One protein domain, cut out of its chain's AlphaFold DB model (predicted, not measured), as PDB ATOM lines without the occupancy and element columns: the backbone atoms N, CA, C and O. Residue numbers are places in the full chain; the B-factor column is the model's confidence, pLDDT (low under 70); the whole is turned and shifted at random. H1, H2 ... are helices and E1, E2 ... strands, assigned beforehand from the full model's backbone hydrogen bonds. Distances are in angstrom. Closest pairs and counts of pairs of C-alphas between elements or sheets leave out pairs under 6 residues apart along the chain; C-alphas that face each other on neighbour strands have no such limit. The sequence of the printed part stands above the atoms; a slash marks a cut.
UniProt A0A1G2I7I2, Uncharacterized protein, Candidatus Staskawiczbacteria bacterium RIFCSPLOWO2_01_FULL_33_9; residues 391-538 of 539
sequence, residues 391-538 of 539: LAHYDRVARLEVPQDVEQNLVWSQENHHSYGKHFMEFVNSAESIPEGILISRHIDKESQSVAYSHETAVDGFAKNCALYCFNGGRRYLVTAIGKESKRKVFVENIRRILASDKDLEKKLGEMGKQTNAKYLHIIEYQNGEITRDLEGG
ATOM      1  N   LEU A 391      40.495  43.939  28.684       84.88
ATOM      2  CA  LEU A 391      40.876  42.663  28.086       84.88
ATOM      3  C   LEU A 391      42.376  42.392  28.217       84.88
ATOM      4  O   LEU A 391      42.763  41.333  28.691       84.88
ATOM      5  N   ALA A 392      43.221  43.373  27.884       84.81
ATOM      6  CA  ALA A 392      44.672  43.206  27.946       84.81
ATOM      7  C   ALA A 392      45.176  42.972  29.379       84.81
ATOM      8  O   ALA A 392      46.161  42.270  29.585       84.81
ATOM      9  N   HIS A 393      44.522  43.573  30.378       87.62
ATOM     10  CA  HIS A 393      44.836  43.300  31.780       87.62
ATOM     11  C   HIS A 393      44.419  41.876  32.164       87.62
ATOM     12  O   HIS A 393      45.213  41.159  32.763       87.62
ATOM     13  N   TYR A 394      43.217  41.439  31.784       91.00
ATOM     14  CA  TYR A 394      42.764  40.085  32.091       91.00
ATOM     15  C   TYR A 394      43.525  38.991  31.342       91.00
ATOM     16  O   TYR A 394      43.756  37.949  31.942       91.00
ATOM     17  N   ASP A 395      43.955  39.215  30.100       90.56
ATOM     18  CA  ASP A 395      44.840  38.293  29.372       90.56
ATOM     19  C   ASP A 395      46.162  38.106  30.136       90.56
ATOM     20  O   ASP A 395      46.555  36.974  30.411       90.56
ATOM     21  N   ARG A 396      46.789  39.192  30.619       90.38
ATOM     22  CA  ARG A 396      47.992  39.088  31.467       90.38
ATOM     23  C   ARG A 396      47.738  38.315  32.756       90.38
ATOM     24  O   ARG A 396      48.506  37.416  33.082       90.38
ATOM     25  N   VAL A 397      46.644  38.615  33.460       90.44
ATOM     26  CA  VAL A 397      46.270  37.892  34.688       90.44
ATOM     27  C   VAL A 397      45.999  36.411  34.402       90.44
ATOM     28  O   VAL A 397      46.403  35.549  35.181       90.44
ATOM     29  N   ALA A 398      45.352  36.088  33.281       91.56
ATOM     30  CA  ALA A 398      45.062  34.714  32.884       91.56
ATOM     31  C   ALA A 398      46.334  33.906  32.591       91.56
ATOM     32  O   ALA A 398      46.347  32.700  32.846       91.56
ATOM     33  N   ARG A 399      47.399  34.569  32.127       93.62
ATOM     34  CA  ARG A 399      48.715  33.982  31.828       93.62
ATOM     35  C   ARG A 399      49.628  33.800  33.039       93.62
ATOM     36  O   ARG A 399      50.679  33.184  32.900       93.62
ATOM     37  N   LEU A 400      49.258  34.313  34.215       91.50
ATOM     38  CA  LEU A 400      50.088  34.178  35.414       91.50
ATOM     39  C   LEU A 400      50.288  32.704  35.783       91.50
ATOM     40  O   LEU A 400      49.327  31.941  35.915       91.50
ATOM     41  N   GLU A 401      51.535  32.313  36.011       88.56
ATOM     42  CA  GLU A 401      51.842  31.032  36.637       88.56
ATOM     43  C   GLU A 401      51.515  31.146  38.130       88.56
ATOM     44  O   GLU A 401      52.095  31.962  38.851       88.56
ATOM     45  N   VAL A 402      50.518  30.384  38.585       88.62
ATOM     46  CA  VAL A 402      50.041  30.447  39.969       88.62
ATOM     47  C   VAL A 402      50.589  29.234  40.721       88.62
ATOM     48  O   VAL A 402      50.383  28.107  40.267       88.62
ATOM     49  N   PRO A 403      51.264  29.431  41.867       90.56
ATOM     50  CA  PRO A 403      51.727  28.334  42.707       90.56
ATOM     51  C   PRO A 403      50.591  27.383  43.102       90.56
ATOM     52  O   PRO A 403      49.466  27.809  43.367       90.56
ATOM     53  N   GLN A 404      50.882  26.085  43.166       88.44
ATOM     54  CA  GLN A 404      49.863  25.053  43.379       88.44
ATOM     55  C   GLN A 404      49.117  25.206  44.717       88.44
ATOM     56  O   GLN A 404      47.921  24.936  44.793       88.44
ATOM     57  N   ASP A 405      49.798  25.663  45.767       87.88
ATOM     58  CA  ASP A 405      49.213  25.973  47.077       87.88
ATOM     59  C   ASP A 405      48.222  27.147  47.008       87.88
ATOM     60  O   ASP A 405      47.166  27.118  47.648       87.88
ATOM     61  N   VAL A 406      48.512  28.144  46.171       89.31
ATOM     62  CA  VAL A 406      47.609  29.266  45.890       89.31
ATOM     63  C   VAL A 406      46.437  28.818  45.011       89.31
ATOM     64  O   VAL A 406      45.307  29.239  45.252       89.31
ATOM     65  N   GLU A 407      46.646  27.932  44.033       86.88
ATOM     66  CA  GLU A 407      45.544  27.383  43.223       86.88
ATOM     67  C   GLU A 407      44.593  26.507  44.042       86.88
ATOM     68  O   GLU A 407      43.374  26.629  43.902       86.88
ATOM     69  N   GLN A 408      45.113  25.693  44.965       87.12
ATOM     70  CA  GLN A 408      44.291  24.882  45.870       87.12
ATOM     71  C   GLN A 408      43.385  25.732  46.775       87.12
ATOM     72  O   GLN A 408      42.359  25.245  47.255       87.12
ATOM     73  N   ASN A 409      43.681  27.028  46.946       90.31
ATOM     74  CA  ASN A 409      42.784  27.967  47.618       90.31
ATOM     75  C   ASN A 409      41.437  28.150  46.880       90.31
ATOM     76  O   ASN A 409      40.475  28.621  47.497       90.31
ATOM     77  N   LEU A 410      41.349  27.738  45.612       89.25
ATOM     78  CA  LEU A 410      40.125  27.662  44.809       89.25
ATOM     79  C   LEU A 410      39.364  26.336  44.971       89.25
ATOM     80  O   LEU A 410      38.390  26.113  44.258       89.25
ATOM     81  N   VAL A 411      39.731  25.483  45.932       89.12
ATOM     82  CA  VAL A 411      38.946  24.298  46.312       89.12
ATOM     83  C   VAL A 411      38.246  24.544  47.643       89.12
ATOM     84  O   VAL A 411      38.884  24.830  48.661       89.12
ATOM     85  N   TRP A 412      36.918  24.421  47.665       85.19
ATOM     86  CA  TRP A 412      36.161  24.522  48.912       85.19
ATOM     87  C   TRP A 412      36.310  23.233  49.734       85.19
ATOM     88  O   TRP A 412      35.809  22.179  49.344       85.19
ATOM     89  N   SER A 413      36.971  23.318  50.890       84.81
ATOM     90  CA  SER A 413      37.209  22.194  51.807       84.81
ATOM     91  C   SER A 413      37.027  22.612  53.271       84.81
ATOM     92  O   SER A 413      36.968  23.804  53.578       84.81
ATOM     93  N   GLN A 414      36.965  21.646  54.196       82.38
ATOM     94  CA  GLN A 414      36.904  21.943  55.637       82.38
ATOM     95  C   GLN A 414      38.131  22.719  56.139       82.38
ATOM     96  O   GLN A 414      38.010  23.512  57.062       82.38
ATOM     97  N   GLU A 415      39.288  22.563  55.506       81.88
ATOM     98  CA  GLU A 415      40.522  23.251  55.902       81.88
ATOM     99  C   GLU A 415      40.613  24.665  55.300       81.88
ATOM    100  O   GLU A 415      41.127  25.579  55.936       81.88
ATOM    101  N   ASN A 416      40.039  24.883  54.109       85.19
ATOM    102  CA  ASN A 416      40.181  26.131  53.348       85.19
ATOM    103  C   ASN A 416      38.937  27.054  53.388       85.19
ATOM    104  O   ASN A 416      38.961  28.174  52.882       85.19
ATOM    105  N   HIS A 417      37.823  26.637  53.994       82.94
ATOM    106  CA  HIS A 417      36.546  27.365  53.921       82.94
ATOM    107  C   HIS A 417      36.565  28.830  54.421       82.94
ATOM    108  O   HIS A 417      35.749  29.642  53.975       82.94
ATOM    109  N   HIS A 418      37.479  29.202  55.327       85.25
ATOM    110  CA  HIS A 418      37.613  30.576  55.842       85.25
ATOM    111  C   HIS A 418      38.465  31.504  54.951       85.25
ATOM    112  O   HIS A 418      38.277  32.732  54.960       85.25
ATOM    113  N   SER A 419      39.376  30.919  54.173       87.44
ATOM    114  CA  SER A 419      40.327  31.589  53.276       87.44
ATOM    115  C   SER A 419      39.997  31.406  51.796       87.44
ATOM    116  O   SER A 419      40.677  31.995  50.962       87.44
ATOM    117  N   TYR A 420      38.977  30.613  51.460       88.69
ATOM    118  CA  TYR A 420      38.610  30.249  50.092       88.69
ATOM    119  C   TYR A 420      38.562  31.456  49.140       88.69
ATOM    120  O   TYR A 420      37.864  32.441  49.404       88.69
ATOM    121  N   GLY A 421      39.329  31.372  48.052       86.75
ATOM    122  CA  GLY A 421      39.509  32.413  47.037       86.75
ATOM    123  C   GLY A 421      40.274  33.668  47.483       86.75
ATOM    124  O   GLY A 421      40.684  34.448  46.626       86.75
ATOM    125  N   LYS A 422      40.486  33.900  48.787       89.50
ATOM    126  CA  LYS A 422      41.149  35.116  49.292       89.50
ATOM    127  C   LYS A 422      42.637  35.134  48.968       89.50
ATOM    128  O   LYS A 422      43.092  36.118  48.397       89.50
ATOM    129  N   HIS A 423      43.363  34.055  49.264       90.00
ATOM    130  CA  HIS A 423      44.801  33.985  48.978       90.00
ATOM    131  C   HIS A 423      45.066  34.029  47.469       90.00
ATOM    132  O   HIS A 423      45.990  34.705  47.027       90.00
ATOM    133  N   PHE A 424      44.205  33.389  46.669       89.88
ATOM    134  CA  PHE A 424      44.276  33.490  45.210       89.88
ATOM    135  C   PHE A 424      44.118  34.941  44.730       89.88
ATOM    136  O   PHE A 424      44.915  35.429  43.931       89.88
ATOM    137  N   MET A 425      43.116  35.664  45.242       90.38
ATOM    138  CA  MET A 425      42.931  37.076  44.896       90.38
ATOM    139  C   MET A 425      44.087  37.960  45.365       90.38
ATOM    140  O   MET A 425      44.461  38.889  44.655       90.38
ATOM    141  N   GLU A 426      44.636  37.712  46.553       90.19
ATOM    142  CA  GLU A 426      45.790  38.447  47.080       90.19
ATOM    143  C   GLU A 426      47.026  38.264  46.196       90.19
ATOM    144  O   GLU A 426      47.655  39.261  45.849       90.19
ATOM    145  N   PHE A 427      47.309  37.032  45.762       91.00
ATOM    146  CA  PHE A 427      48.390  36.734  44.819       91.00
ATOM    147  C   PHE A 427      48.211  37.470  43.486       91.00
ATOM    148  O   PHE A 427      49.126  38.140  43.019       91.00
ATOM    149  N   VAL A 428      47.019  37.410  42.887       88.81
ATOM    150  CA  VAL A 428      46.752  38.109  41.619       88.81
ATOM    151  C   VAL A 428      46.943  39.623  41.764       88.81
ATOM    152  O   VAL A 428      47.533  40.256  40.892       88.81
ATOM    153  N   ASN A 429      46.488  40.209  42.875       87.38
ATOM    154  CA  ASN A 429      46.607  41.651  43.110       87.38
ATOM    155  C   ASN A 429      48.043  42.109  43.398       87.38
ATOM    156  O   ASN A 429      48.341  43.285  43.198       87.38
ATOM    157  N   SER A 430      48.903  41.235  43.928       87.62
ATOM    158  CA  SER A 430      50.319  41.553  44.136       87.62
ATOM    159  C   SER A 430      51.145  41.348  42.868       87.62
ATOM    160  O   SER A 430      52.122  42.067  42.669       87.62
ATOM    161  N   ALA A 431      50.740  40.408  42.011       85.00
ATOM    162  CA  ALA A 431      51.407  40.106  40.752       85.00
ATOM    163  C   ALA A 431      51.107  41.135  39.654       85.00
ATOM    164  O   ALA A 431      52.003  41.459  38.878       85.00
ATOM    165  N   GLU A 432      49.876  41.660  39.586       84.62
ATOM    166  CA  GLU A 432      49.481  42.589  38.527       84.62
ATOM    167  C   GLU A 432      48.745  43.837  39.008       84.62
ATOM    168  O   GLU A 432      47.769  43.791  39.761       84.62
ATOM    169  N   SER A 433      49.191  44.984  38.492       82.56
ATOM    170  CA  SER A 433      48.583  46.276  38.807       82.56
ATOM    171  C   SER A 433      47.302  46.499  38.001       82.56
ATOM    172  O   SER A 433      47.231  46.227  36.799       82.56
ATOM    173  N   ILE A 434      46.270  47.014  38.671       80.94
ATOM    174  CA  ILE A 434      45.009  47.375  38.020       80.94
ATOM    175  C   ILE A 434      45.218  48.698  37.269       80.94
ATOM    176  O   ILE A 434      45.634  49.675  37.898       80.94
ATOM    177  N   PRO A 435      44.916  48.770  35.958       78.94
ATOM    178  CA  PRO A 435      45.042  50.010  35.205       78.94
ATOM    179  C   PRO A 435      44.167  51.130  35.778       78.94
ATOM    180  O   PRO A 435      43.036  50.904  36.219       78.94
ATOM    181  N   GLU A 436      44.676  52.361  35.723       76.56
ATOM    182  CA  GLU A 436      43.949  53.540  36.187       76.56
ATOM    183  C   GLU A 436      42.613  53.699  35.435       76.56
ATOM    184  O   GLU A 436      42.542  53.572  34.213       76.56
ATOM    185  N   GLY A 437      41.533  53.972  36.174       70.31
ATOM    186  CA  GLY A 437      40.194  54.166  35.609       70.31
ATOM    187  C   GLY A 437      39.369  52.888  35.407       70.31
ATOM    188  O   GLY A 437      38.191  52.997  35.066       70.31
ATOM    189  N   ILE A 438      39.922  51.695  35.668       75.06
ATOM    190  CA  ILE A 438      39.173  50.429  35.613       75.06
ATOM    191  C   ILE A 438      38.693  50.039  37.013       75.06
ATOM    192  O   ILE A 438      39.480  49.727  37.906       75.06
ATOM    193  N   LEU A 439      37.374  49.988  37.197       77.50
ATOM    194  CA  LEU A 439      36.766  49.404  38.392       77.50
ATOM    195  C   LEU A 439      36.522  47.910  38.162       77.50
ATOM    196  O   LEU A 439      35.624  47.533  37.405       77.50
ATOM    197  N   ILE A 440      37.324  47.066  38.814       83.31
ATOM    198  CA  ILE A 440      37.198  45.604  38.756       83.31
ATOM    199  C   ILE A 440      36.341  45.122  39.923       83.31
ATOM    200  O   ILE A 440      36.640  45.367  41.091       83.31
ATOM    201  N   SER A 441      35.270  44.400  39.605       85.31
ATOM    202  CA  SER A 441      34.451  43.700  40.592       85.31
ATOM    203  C   SER A 441      34.892  42.255  40.718       85.31
ATOM    204  O   SER A 441      35.030  41.555  39.717       85.31
ATOM    205  N   ARG A 442      35.086  41.814  41.959       87.81
ATOM    206  CA  ARG A 442      35.529  40.459  42.293       87.81
ATOM    207  C   ARG A 442      34.369  39.671  42.879       87.81
ATOM    208  O   ARG A 442      33.603  40.200  43.686       87.81
ATOM    209  N   HIS A 443      34.242  38.416  42.482       87.19
ATOM    210  CA  HIS A 443      33.196  37.531  42.965       87.19
ATOM    211  C   HIS A 443      33.772  36.152  43.264       87.19
ATOM    212  O   HIS A 443      34.461  35.573  42.432       87.19
ATOM    213  N   ILE A 444      33.475  35.636  44.454       86.50
ATOM    214  CA  ILE A 444      33.839  34.285  44.872       86.50
ATOM    215  C   ILE A 444      32.575  33.438  44.832       86.50
ATOM    216  O   ILE A 444      31.577  33.803  45.460       86.50
ATOM    217  N   ASP A 445      32.640  32.294  44.163       85.00
ATOM    218  CA  ASP A 445      31.554  31.328  44.146       85.00
ATOM    219  C   ASP A 445      31.988  29.981  44.700       85.00
ATOM    220  O   ASP A 445      32.941  29.364  44.225       85.00
ATOM    221  N   LYS A 446      31.262  29.521  45.715       84.19
ATOM    222  CA  LYS A 446      31.554  28.254  46.391       84.19
ATOM    223  C   LYS A 446      31.004  27.056  45.621       84.19
ATOM    224  O   LYS A 446      31.621  26.002  45.641       84.19
ATOM    225  N   GLU A 447      29.857  27.223  44.962       84.38
ATOM    226  CA  GLU A 447      29.147  26.140  44.273       84.38
ATOM    227  C   GLU A 447      29.938  25.639  43.058       84.38
ATOM    228  O   GLU A 447      30.186  24.446  42.930       84.38
ATOM    229  N   SER A 448      30.402  26.557  42.209       83.62
ATOM    230  CA  SER A 448      31.219  26.242  41.026       83.62
ATOM    231  C   SER A 448      32.727  26.212  41.287       83.62
ATOM    232  O   SER A 448      33.497  26.046  40.345       83.62
ATOM    233  N   GLN A 449      33.144  26.402  42.541       88.94
ATOM    234  CA  GLN A 449      34.547  26.483  42.950       88.94
ATOM    235  C   GLN A 449      35.385  27.440  42.074       88.94
ATOM    236  O   GLN A 449      36.397  27.057  41.484       88.94
ATOM    237  N   SER A 450      34.919  28.687  41.931       90.75
ATOM    238  CA  SER A 450      35.561  29.685  41.073       90.75
ATOM    239  C   SER A 450      35.684  31.074  41.702       90.75
ATOM    240  O   SER A 450      34.922  31.467  42.594       90.75
ATOM    241  N   VAL A 451      36.645  31.840  41.185       92.62
ATOM    242  CA  VAL A 451      36.786  33.284  41.407       92.62
ATOM    243  C   VAL A 451      36.644  33.993  40.066       92.62
ATOM    244  O   VAL A 451      37.282  33.611  39.090       92.62
ATOM    245  N   ALA A 452      35.817  35.032  40.013       92.62
ATOM    246  CA  ALA A 452      35.613  35.842  38.821       92.62
ATOM    247  C   ALA A 452      36.035  37.297  39.054       92.62
ATOM    248  O   ALA A 452      35.651  37.917  40.050       92.62
ATOM    249  N   TYR A 453      36.771  37.852  38.097       91.94
ATOM    250  CA  TYR A 453      37.051  39.280  37.970       91.94
ATOM    251  C   TYR A 453      36.211  39.810  36.820       91.94
ATOM    252  O   TYR A 453      36.164  39.188  35.767       91.94
ATOM    253  N   SER A 454      35.509  40.920  37.010       91.19
ATOM    254  CA  SER A 454      34.582  41.434  36.001       91.19
ATOM    255  C   SER A 454      34.603  42.950  35.920       91.19
ATOM    256  O   SER A 454      34.730  43.653  36.926       91.19
ATOM    257  N   HIS A 455      34.446  43.446  34.701       88.81
ATOM    258  CA  HIS A 455      34.302  44.853  34.377       88.81
ATOM    259  C   HIS A 455      33.115  45.034  33.427       88.81
ATOM    260  O   HIS A 455      32.913  44.226  32.521       88.81
ATOM    261  N   GLU A 456      32.335  46.090  33.644       87.56
ATOM    262  CA  GLU A 456      31.249  46.499  32.752       87.56
ATOM    263  C   GLU A 456      31.555  47.914  32.264       87.56
ATOM    264  O   GLU A 456      31.789  48.817  33.071       87.56
ATOM    265  N   THR A 457      31.547  48.094  30.948       83.94
ATOM    266  CA  THR A 457      31.628  49.399  30.298       83.94
ATOM    267  C   THR A 457      30.278  49.688  29.650       83.94
ATOM    268  O   THR A 457      29.879  49.011  28.700       83.94
ATOM    269  N   ALA A 458      29.560  50.683  30.172       81.00
ATOM    270  CA  ALA A 458      28.323  51.169  29.568       81.00
ATOM    271  C   ALA A 458      28.647  52.073  28.370       81.00
ATOM    272  O   ALA A 458      29.413  53.031  28.506       81.00
ATOM    273  N   VAL A 459      28.063  51.766  27.213       76.12
ATOM    274  CA  VAL A 459      28.314  52.441  25.933       76.12
ATOM    275  C   VAL A 459      26.965  52.679  25.257       76.12
ATOM    276  O   VAL A 459      26.381  51.730  24.762       76.12
ATOM    277  N   ASP A 460      26.457  53.914  25.300       72.19
ATOM    278  CA  ASP A 460      25.136  54.383  24.817       72.19
ATOM    279  C   ASP A 460      24.189  53.309  24.218       72.19
ATOM    280  O   ASP A 460      24.257  52.970  23.035       72.19
ATOM    281  N   GLY A 461      23.311  52.740  25.057       76.75
ATOM    282  CA  GLY A 461      22.355  51.682  24.679       76.75
ATOM    283  C   GLY A 461      22.901  50.243  24.702       76.75
ATOM    284  O   GLY A 461      22.131  49.289  24.557       76.75
ATOM    285  N   PHE A 462      24.202  50.072  24.934       85.25
ATOM    286  CA  PHE A 462      24.912  48.798  25.041       85.25
ATOM    287  C   PHE A 462      25.701  48.686  26.350       85.25
ATOM    288  O   PHE A 462      26.086  49.671  26.983       85.25
ATOM    289  N   ALA A 463      25.990  47.448  26.732       87.00
ATOM    290  CA  ALA A 463      26.925  47.111  27.791       87.00
ATOM    291  C   ALA A 463      27.971  46.143  27.242       87.00
ATOM    292  O   ALA A 463      27.632  45.081  26.706       87.00
ATOM    293  N   LYS A 464      29.245  46.500  27.406       88.75
ATOM    294  CA  LYS A 464      30.366  45.587  27.205       88.75
ATOM    295  C   LYS A 464      30.757  44.996  28.549       88.75
ATOM    296  O   LYS A 464      31.237  45.705  29.432       88.75
ATOM    297  N   ASN A 465      30.557  43.697  28.693       90.25
ATOM    298  CA  ASN A 465      30.995  42.935  29.849       90.25
ATOM    299  C   ASN A 465      32.284  42.203  29.496       90.25
ATOM    300  O   ASN A 465      32.353  41.534  28.470       90.25
ATOM    301  N   CYS A 466      33.293  42.317  30.348       91.44
ATOM    302  CA  CYS A 466      34.535  41.568  30.227       91.44
ATOM    303  C   CYS A 466      34.829  40.915  31.576       91.44
ATOM    304  O   CYS A 466      34.866  41.606  32.602       91.44
ATOM    305  N   ALA A 467      34.978  39.593  31.598       93.44
ATOM    306  CA  ALA A 467      35.179  38.846  32.827       93.44
ATOM    307  C   ALA A 467      36.190  37.709  32.667       93.44
ATOM    308  O   ALA A 467      36.137  36.948  31.708       93.44
ATOM    309  N   LEU A 468      37.073  37.580  33.654       94.81
ATOM    310  CA  LEU A 468      38.000  36.470  33.810       94.81
ATOM    311  C   LEU A 468      37.488  35.529  34.901       94.81
ATOM    312  O   LEU A 468      37.367  35.932  36.058       94.81
ATOM    313  N   TYR A 469      37.235  34.275  34.544       94.88
ATOM    314  CA  TYR A 469      36.812  33.207  35.446       94.88
ATOM    315  C   TYR A 469      37.984  32.275  35.715       94.88
ATOM    316  O   TYR A 469      38.524  31.681  34.789       94.88
ATOM    317  N   CYS A 470      38.362  32.131  36.979       94.06
ATOM    318  CA  CYS A 470      39.447  31.267  37.425       94.06
ATOM    319  C   CYS A 470      38.863  30.060  38.162       94.06
ATOM    320  O   CYS A 470      38.166  30.229  39.168       94.06
ATOM    321  N   PHE A 471      39.155  28.863  37.661       92.00
ATOM    322  CA  PHE A 471      38.833  27.590  38.298       92.00
ATOM    323  C   PHE A 471      40.110  26.949  38.848       92.00
ATOM    324  O   PHE A 471      41.219  27.292  38.437       92.00
ATOM    325  N   ASN A 472      39.952  25.995  39.763       85.56
ATOM    326  CA  ASN A 472      41.068  25.169  40.217       85.56
ATOM    327  C   ASN A 472      41.693  24.351  39.061       85.56
ATOM    328  O   ASN A 472      41.000  23.986  38.106       85.56
ATOM    329  N   GLY A 473      42.983  24.022  39.190       81.75
ATOM    330  CA  GLY A 473      43.738  23.215  38.227       81.75
ATOM    331  C   GLY A 473      44.151  23.995  36.981       81.75
ATOM    332  O   GLY A 473      44.028  23.471  35.876       81.75
ATOM    333  N   GLY A 474      44.550  25.258  37.147       83.44
ATOM    334  CA  GLY A 474      45.066  26.119  36.080       83.44
ATOM    335  C   GLY A 474      44.093  26.526  34.974       83.44
ATOM    336  O   GLY A 474      44.517  27.186  34.026       83.44
ATOM    337  N   ARG A 475      42.809  26.162  35.065       91.38
ATOM    338  CA  ARG A 475      41.813  26.418  34.015       91.38
ATOM    339  C   ARG A 475      41.156  27.782  34.192       91.38
ATOM    340  O   ARG A 475      40.465  28.027  35.186       91.38
ATOM    341  N   ARG A 476      41.327  28.672  33.217       94.50
ATOM    342  CA  ARG A 476      40.812  30.048  33.268       94.50
ATOM    343  C   ARG A 476      40.118  30.401  31.961       94.50
ATOM    344  O   ARG A 476      40.513  29.927  30.906       94.50
ATOM    345  N   TYR A 477      39.086  31.232  32.027       95.81
ATOM    346  CA  TYR A 477      38.350  31.681  30.847       95.81
ATOM    347  C   TYR A 477      38.201  33.191  30.868       95.81
ATOM    348  O   TYR A 477      37.652  33.739  31.825       95.81
ATOM    349  N   LEU A 478      38.643  33.851  29.808       95.31
ATOM    350  CA  LEU A 478      38.366  35.256  29.560       95.31
ATOM    351  C   LEU A 478      37.175  35.348  28.615       95.31
ATOM    352  O   LEU A 478      37.209  34.776  27.532       95.31
ATOM    353  N   VAL A 479      36.118  36.032  29.040       94.25
ATOM    354  CA  VAL A 479      34.892  36.200  28.261       94.25
ATOM    355  C   VAL A 479      34.606  37.680  28.061       94.25
ATOM    356  O   VAL A 479      34.449  38.416  29.039       94.25
ATOM    357  N   THR A 480      34.466  38.093  26.805       92.81
ATOM    358  CA  THR A 480      33.923  39.403  26.426       92.81
ATOM    359  C   THR A 480      32.553  39.220  25.802       92.81
ATOM    360  O   THR A 480      32.372  38.369  24.941       92.81
ATOM    361  N   ALA A 481      31.580  40.030  26.210       91.44
ATOM    362  CA  ALA A 481      30.257  40.061  25.606       91.44
ATOM    363  C   ALA A 481      29.778  41.501  25.416       91.44
ATOM    364  O   ALA A 481      29.877  42.320  26.332       91.44
ATOM    365  N   ILE A 482      29.207  41.794  24.251       90.81
ATOM    366  CA  ILE A 482      28.598  43.086  23.927       90.81
ATOM    367  C   ILE A 482      27.129  42.847  23.604       90.81
ATOM    368  O   ILE A 482      26.802  42.076  22.704       90.81
ATOM    369  N   GLY A 483      26.231  43.516  24.319       87.69
ATOM    370  CA  GLY A 483      24.789  43.377  24.116       87.69
ATOM    371  C   GLY A 483      24.009  44.588  24.612       87.69
ATOM    372  O   GLY A 483      24.581  45.515  25.185       87.69
ATOM    373  N   LYS A 484      22.689  44.583  24.386       81.19
ATOM    374  CA  LYS A 484      21.773  45.552  25.017       81.19
ATOM    375  C   LYS A 484      21.767  45.298  26.535       81.19
ATOM    376  O   LYS A 484      21.960  44.156  26.947       81.19
ATOM    377  N   GLU A 485      21.608  46.355  27.336       65.50
ATOM    378  CA  GLU A 485      21.791  46.366  28.801       65.50
ATOM    379  C   GLU A 485      21.496  45.022  29.495       65.50
ATOM    380  O   GLU A 485      20.356  44.561  29.558       65.50
ATOM    381  N   SER A 486      22.533  44.412  30.075       64.19
ATOM    382  CA  SER A 486      22.394  43.281  30.992       64.19
ATOM    383  C   SER A 486      23.072  43.646  32.304       64.19
ATOM    384  O   SER A 486      24.163  44.204  32.313       64.19
ATOM    385  N   LYS A 487      22.416  43.374  33.436       71.06
ATOM    386  CA  LYS A 487      23.008  43.661  34.749       71.06
ATOM    387  C   LYS A 487      24.269  42.805  34.912       71.06
ATOM    388  O   LYS A 487      24.125  41.583  34.995       71.06
ATOM    389  N   ARG A 488      25.456  43.413  35.084       76.94
ATOM    390  CA  ARG A 488      26.744  42.718  35.331       76.94
ATOM    391  C   ARG A 488      26.645  41.473  36.212       76.94
ATOM    392  O   ARG A 488      27.235  40.444  35.914       76.94
ATOM    393  N   LYS A 489      25.904  41.553  37.322       76.81
ATOM    394  CA  LYS A 489      25.757  40.432  38.266       76.81
ATOM    395  C   LYS A 489      25.094  39.208  37.617       76.81
ATOM    396  O   LYS A 489      25.567  38.095  37.808       76.81
ATOM    397  N   VAL A 490      24.047  39.432  36.825       78.81
ATOM    398  CA  VAL A 490      23.328  38.376  36.095       78.81
ATOM    399  C   VAL A 490      24.226  37.774  35.016       78.81
ATOM    400  O   VAL A 490      24.279  36.555  34.884       78.81
ATOM    401  N   PHE A 491      24.989  38.612  34.304       84.00
ATOM    402  CA  PHE A 491      26.001  38.149  33.352       84.00
ATOM    403  C   PHE A 491      27.025  37.232  34.035       84.00
ATOM    404  O   PHE A 491      27.198  36.084  33.624       84.00
ATOM    405  N   VAL A 492      27.645  37.695  35.126       86.94
ATOM    406  CA  VAL A 492      28.692  36.938  35.823       86.94
ATOM    407  C   VAL A 492      28.181  35.581  36.310       86.94
ATOM    408  O   VAL A 492      28.844  34.572  36.079       86.94
ATOM    409  N   GLU A 493      27.006  35.543  36.941       86.69
ATOM    410  CA  GLU A 493      26.414  34.314  37.486       86.69
ATOM    411  C   GLU A 493      26.013  33.308  36.392       86.69
ATOM    412  O   GLU A 493      26.287  32.112  36.531       86.69
ATOM    413  N   ASN A 494      25.411  33.770  35.290       87.62
ATOM    414  CA  ASN A 494      24.964  32.896  34.201       87.62
ATOM    415  C   ASN A 494      26.141  32.289  33.432       87.62
ATOM    416  O   ASN A 494      26.185  31.074  33.234       87.62
ATOM    417  N   ILE A 495      27.113  33.117  33.040       91.12
ATOM    418  CA  ILE A 495      28.298  32.667  32.300       91.12
ATOM    419  C   ILE A 495      29.098  31.666  33.133       91.12
ATOM    420  O   ILE A 495      29.452  30.597  32.643       91.12
ATOM    421  N   ARG A 496      29.293  31.947  34.426       90.06
ATOM    422  CA  ARG A 496      29.992  31.047  35.350       90.06
ATOM    423  C   ARG A 496      29.405  29.636  35.352       90.06
ATOM    424  O   ARG A 496      30.153  28.667  35.256       90.06
ATOM    425  N   ARG A 497      28.076  29.510  35.453       90.31
ATOM    426  CA  ARG A 497      27.387  28.206  35.454       90.31
ATOM    427  C   ARG A 497      27.620  27.435  34.157       90.31
ATOM    428  O   ARG A 497      27.807  26.223  34.198       90.31
ATOM    429  N   ILE A 498      27.638  28.132  33.024       92.56
ATOM    430  CA  ILE A 498      27.891  27.520  31.714       92.56
ATOM    431  C   ILE A 498      29.345  27.042  31.627       92.56
ATOM    432  O   ILE A 498      29.593  25.896  31.251       92.56
ATOM    433  N   LEU A 499      30.302  27.881  32.035       93.38
ATOM    434  CA  LEU A 499      31.732  27.557  32.006       93.38
ATOM    435  C   LEU A 499      32.108  26.394  32.927       93.38
ATOM    436  O   LEU A 499      32.968  25.592  32.561       93.38
ATOM    437  N   ALA A 500      31.440  26.281  34.077       90.25
ATOM    438  CA  ALA A 500      31.637  25.195  35.035       90.25
ATOM    439  C   ALA A 500      31.131  23.830  34.534       90.25
ATOM    440  O   ALA A 500      31.493  22.809  35.109       90.25
ATOM    441  N   SER A 501      30.303  23.793  33.483       90.62
ATOM    442  CA  SER A 501      29.811  22.533  32.918       90.62
ATOM    443  C   SER A 501      30.898  21.765  32.153       90.62
ATOM    444  O   SER A 501      31.833  22.357  31.611       90.62
ATOM    445  N   ASP A 502      30.725  20.450  32.021       87.69
ATOM    446  CA  ASP A 502      31.636  19.571  31.264       87.69
ATOM    447  C   ASP A 502      31.408  19.612  29.741       87.69
ATOM    448  O   ASP A 502      31.908  18.772  28.993       87.69
ATOM    449  N   LYS A 503      30.618  20.575  29.253       90.81
ATOM    450  CA  LYS A 503      30.359  20.750  27.820       90.81
ATOM    451  C   LYS A 503      31.616  21.240  27.098       90.81
ATOM    452  O   LYS A 503      32.456  21.929  27.678       90.81
ATOM    453  N   ASP A 504      31.704  20.927  25.808       91.06
ATOM    454  CA  ASP A 504      32.711  21.519  24.929       91.06
ATOM    455  C   ASP A 504      32.537  23.048  24.807       91.06
ATOM    456  O   ASP A 504      31.481  23.612  25.114       91.06
ATOM    457  N   LEU A 505      33.610  23.728  24.394       89.25
ATOM    458  CA  LEU A 505      33.659  25.191  24.367       89.25
ATOM    459  C   LEU A 505      32.677  25.807  23.355       89.25
ATOM    460  O   LEU A 505      32.119  26.864  23.628       89.25
ATOM    461  N   GLU A 506      32.400  25.131  22.238       91.00
ATOM    462  CA  GLU A 506      31.443  25.592  21.222       91.00
ATOM    463  C   GLU A 506      30.000  25.571  21.745       91.00
ATOM    464  O   GLU A 506      29.260  26.548  21.604       91.00
ATOM    465  N   LYS A 507      29.593  24.494  22.429       92.31
ATOM    466  CA  LYS A 507      28.283  24.426  23.094       92.31
ATOM    467  C   LYS A 507      28.178  25.455  24.209       92.31
ATOM    468  O   LYS A 507      27.119  26.069  24.356       92.31
ATOM    469  N   LYS A 508      29.259  25.673  24.969       93.19
ATOM    470  CA  LYS A 508      29.318  26.747  25.970       93.19
ATOM    471  C   LYS A 508      29.094  28.105  25.308       93.19
ATOM    472  O   LYS A 508      28.222  28.840  25.762       93.19
ATOM    473  N   LEU A 509      29.806  28.414  24.222       91.12
ATOM    474  CA  LEU A 509      29.653  29.652  23.448       91.12
ATOM    475  C   LEU A 509      28.207  29.849  22.971       91.12
ATOM    476  O   LEU A 509      27.617  30.902  23.214       91.12
ATOM    477  N   GLY A 510      27.588  28.813  22.396       88.69
ATOM    478  CA  GLY A 510      26.190  28.862  21.956       88.69
ATOM    479  C   GLY A 510      25.182  29.082  23.095       88.69
ATOM    480  O   GLY A 510      24.203  29.813  22.930       88.69
ATOM    481  N   GLU A 511      25.403  28.486  24.270       90.69
ATOM    482  CA  GLU A 511      24.561  28.709  25.455       90.69
ATOM    483  C   GLU A 511      24.750  30.103  26.051       90.69
ATOM    484  O   GLU A 511      23.766  30.752  26.416       90.69
ATOM    485  N   MET A 512      25.995  30.584  26.103       90.06
ATOM    486  CA  MET A 512      26.319  31.936  26.550       90.06
ATOM    487  C   MET A 512      25.654  32.978  25.645       90.06
ATOM    488  O   MET A 512      25.019  33.897  26.162       90.06
ATOM    489  N   GLY A 513      25.699  32.799  24.320       85.81
ATOM    490  CA  GLY A 513      25.018  33.680  23.364       85.81
ATOM    491  C   GLY A 513      23.509  33.771  23.620       85.81
ATOM    492  O   GLY A 513      22.963  34.867  23.737       85.81
ATOM    493  N   LYS A 514      22.839  32.627  23.833       85.06
ATOM    494  CA  LYS A 514      21.395  32.578  24.143       85.06
ATOM    495  C   LYS A 514      21.038  33.241  25.476       85.06
ATOM    496  O   LYS A 514      20.002  33.889  25.574       85.06
ATOM    497  N   GLN A 515      21.868  33.062  26.504       84.56
ATOM    498  CA  GLN A 515      21.609  33.587  27.853       84.56
ATOM    499  C   GLN A 515      21.914  35.080  27.987       84.56
ATOM    500  O   GLN A 515      21.305  35.765  28.806       84.56
ATOM    501  N   THR A 516      22.867  35.583  27.206       80.88
ATOM    502  CA  THR A 516      23.282  36.990  27.254       80.88
ATOM    503  C   THR A 516      22.594  37.857  26.215       80.88
ATOM    504  O   THR A 516      22.591  39.076  26.372       80.88
ATOM    505  N   ASN A 517      22.010  37.252  25.172       79.81
ATOM    506  CA  ASN A 517      21.516  37.966  23.996       79.81
ATOM    507  C   ASN A 517      22.592  38.915  23.422       79.81
ATOM    508  O   ASN A 517      22.311  40.057  23.046       79.81
ATOM    509  N   ALA A 518      23.850  38.466  23.457       86.06
ATOM    510  CA  ALA A 518      24.991  39.255  23.026       86.06
ATOM    511  C   ALA A 518      25.067  39.308  21.496       86.06
ATOM    512  O   ALA A 518      24.915  38.298  20.812       86.06
ATOM    513  N   LYS A 519      25.341  40.503  20.971       87.25
ATOM    514  CA  LYS A 519      25.634  40.756  19.554       87.25
ATOM    515  C   LYS A 519      27.050  40.314  19.178       87.25
ATOM    516  O   LYS A 519      27.300  39.961  18.034       87.25
ATOM    517  N   TYR A 520      27.956  40.318  20.153       90.50
ATOM    518  CA  TYR A 520      29.298  39.754  20.050       90.50
ATOM    519  C   TYR A 520      29.659  39.074  21.362       90.50
ATOM    520  O   TYR A 520      29.391  39.614  22.438       90.50
ATOM    521  N   LEU A 521      30.262  37.902  21.259       91.88
ATOM    522  CA  LEU A 521      30.737  37.085  22.354       91.88
ATOM    523  C   LEU A 521      32.089  36.494  21.957       91.88
ATOM    524  O   LEU A 521      32.246  35.932  20.880       91.88
ATOM    525  N   HIS A 522      33.053  36.575  22.853       92.88
ATOM    526  CA  HIS A 522      34.375  36.014  22.654       92.88
ATOM    527  C   HIS A 522      34.795  35.293  23.922       92.88
ATOM    528  O   HIS A 522      34.585  35.803  25.026       92.88
ATOM    529  N   ILE A 523      35.326  34.084  23.762       94.62
ATOM    530  CA  ILE A 523      35.863  33.271  24.843       94.62
ATOM    531  C   ILE A 523      37.276  32.801  24.516       94.62
ATOM    532  O   ILE A 523      37.503  32.130  23.512       94.62
ATOM    533  N   ILE A 524      38.197  33.082  25.433       94.69
ATOM    534  CA  ILE A 524      39.556  32.549  25.418       94.69
ATOM    535  C   ILE A 524      39.704  31.614  26.614       94.69
ATOM    536  O   ILE A 524      39.472  32.011  27.760       94.69
ATOM    537  N   GLU A 525      40.077  30.369  26.349       95.12
ATOM    538  CA  GLU A 525      40.413  29.370  27.358       95.12
ATOM    539  C   GLU A 525      41.925  29.344  27.576       95.12
ATOM    540  O   GLU A 525      42.708  29.265  26.627       95.12
ATOM    541  N   TYR A 526      42.313  29.375  28.847       94.75
ATOM    542  CA  TYR A 526      43.685  29.231  29.293       94.75
ATOM    543  C   TYR A 526      43.816  27.988  30.159       94.75
ATOM    544  O   TYR A 526      42.998  27.757  31.058       94.75
ATOM    545  N   GLN A 527      44.898  27.251  29.951       91.38
ATOM    546  CA  GLN A 527      45.311  26.150  30.807       91.38
ATOM    547  C   GLN A 527      46.749  26.398  31.250       91.38
ATOM    548  O   GLN A 527      47.650  26.492  30.423       91.38
ATOM    549  N   ASN A 528      46.961  26.529  32.560       85.81
ATOM    550  CA  ASN A 528      48.274  26.809  33.158       85.81
ATOM    551  C   ASN A 528      48.969  28.048  32.557       85.81
ATOM    552  O   ASN A 528      50.186  28.092  32.433       85.81
ATOM    553  N   GLY A 529      48.183  29.055  32.174       85.12
ATOM    554  CA  GLY A 529      48.685  30.304  31.602       85.12
ATOM    555  C   GLY A 529      48.885  30.306  30.082       85.12
ATOM    556  O   GLY A 529      49.174  31.361  29.520       85.12
ATOM    557  N   GLU A 530      48.666  29.188  29.389       90.69
ATOM    558  CA  GLU A 530      48.728  29.117  27.922       90.69
ATOM    559  C   GLU A 530      47.330  29.141  27.300       90.69
ATOM    560  O   GLU A 530      46.409  28.534  27.845       90.69
ATOM    561  N   ILE A 531      47.165  29.813  26.152       92.06
ATOM    562  CA  ILE A 531      45.905  29.774  25.396       92.06
ATOM    563  C   ILE A 531      45.752  28.383  24.788       92.06
ATOM    564  O   ILE A 531      46.562  27.972  23.959       92.06
ATOM    565  N   THR A 532      44.681  27.687  25.155       92.44
ATOM    566  CA  THR A 532      44.333  26.388  24.571       92.44
ATOM    567  C   THR A 532      43.299  26.516  23.468       92.44
ATOM    568  O   THR A 532      43.326  25.741  22.511       92.44
ATOM    569  N   ARG A 533      42.367  27.464  23.605       91.56
ATOM    570  CA  ARG A 533      41.298  27.721  22.637       91.56
ATOM    571  C   ARG A 533      40.910  29.190  22.649       91.56
ATOM    572  O   ARG A 533      40.891  29.823  23.699       91.56
ATOM    573  N   ASP A 534      40.535  29.680  21.482       91.38
ATOM    574  CA  ASP A 534      40.079  31.041  21.235       91.38
ATOM    575  C   ASP A 534      38.904  30.930  20.257       91.38
ATOM    576  O   ASP A 534      39.056  30.357  19.175       91.38
ATOM    577  N   LEU A 535      37.710  31.334  20.698       90.81
ATOM    578  CA  LEU A 535      36.481  31.219  19.918       90.81
ATOM    579  C   LEU A 535      35.658  32.503  19.996       90.81
ATOM    580  O   LEU A 535      35.251  32.945  21.073       90.81
ATOM    581  N   GLU A 536      35.305  33.029  18.830       87.00
ATOM    582  CA  GLU A 536      34.354  34.126  18.680       87.00
ATOM    583  C   GLU A 536      32.983  33.598  18.237       87.00
ATOM    584  O   GLU A 536      32.868  32.613  17.506       87.00
ATOM    585  N   GLY A 537      31.922  34.260  18.683       76.94
ATOM    586  CA  GLY A 537      30.545  33.961  18.311       76.94
ATOM    587  C   GLY A 537      29.640  35.177  18.469       76.94
ATOM    588  O   GLY A 537      29.936  36.128  19.183       76.94
ATOM    589  N   GLY A 538      28.502  35.165  17.796       62.41
ATOM    590  CA  GLY A 538      27.512  36.237  17.833       62.41
ATOM    591  C   GLY A 538      26.261  35.797  17.083       62.41
ATOM    592  O   GLY A 538      26.318  34.820  16.335       62.41
TER     593      GLY A 538
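Overview. This is residues 391 to 538 of the 539 residues of an uncharacterized protein of Candidatus Staskawiczbacteria bacterium RIFCSPLOWO2_01_FULL_33_9 (UniProt A0A1G2I7I2). A twisted, six-stranded antiparallel sheet forms a wall through the domain, with the helical hairpin H4 and H5 packed on one face and the short helix H1 running along the other. H2 and H3 touch each other and lie out toward one end of the longest axis, where H3 only grazes the sheet. The printed part has 148 residues, with named elements in the order H1 H2 H3 E1 E2 E3 E4 H4 H5 E5 E6; the sheet's order is E1 E2 E3 E4 E5 E6, and the class is mixed, helices and strands. It is compact, with a radius of gyration of the C-alphas of 14.7 A and spans of 44 by 36 by 27 A.

Along the chain. H1, residues 391 to 398, begins with C-alpha 391 at (40.876, 42.663, 28.086). H2 is residues 404 to 408 and H3 residues 422 to 431. E1 is residues 441 to 445, E2 450 to 459 at 28.3 A, E3 462 to 471 at 28.6 A and E4 475 to 484 at 29.1 A. H4, residues 488 to 499, is 16.3 A long and H5, residues 505 to 516, 16.0 A. E5 is residues 518 to 527 at 25.4 A, and E6, residues 530 to 537, ends with C-alpha 537 at (30.545, 33.961, 18.311).

Arrangement. E1 to E4 form a meander, each strand the antiparallel neighbour of the one before. N 443 and O 452 of the hairpin E1 and E2 are 2.9 A apart, N 455 and O 466 of E2 and E3 2.8 A, and N 467 and O 479 of E3 and E4 2.9 A. E5 is antiparallel to E4, with N 478 and O 524 at 2.9 A, and to E6, with N 523 and O 535 at 2.9 A. Helices on both faces give three layers: H4 and H5 on one face, H1 on the other. H1 runs along the strands over E4, at 13 degrees on the local plane and a height over the sheet of 7.9 A; its closest C-alphas to E4 are those of Ala 398 and Arg 476, 6.3 A. H4 and H5 touch at a shallow tilt of 27 degrees, opposite ways, the closest C-alphas being those of Ile 498 and Lys 508, 6.0 A. H2 touches H3, with the C-alphas of Val 406 and Phe 424 closest at 5.4 A. In H1 to H5 every O i to N i+4 pair is within hydrogen-bond range.

Size, cuts and confidence. The C-alphas farthest apart, those of Glu 415 and Asp 460, are 46.6 A apart. The printed part has no cut. The link from H2 to H3, residues 409 to 421, is long. Residues 485, 486 and 538 have pLDDT under 70.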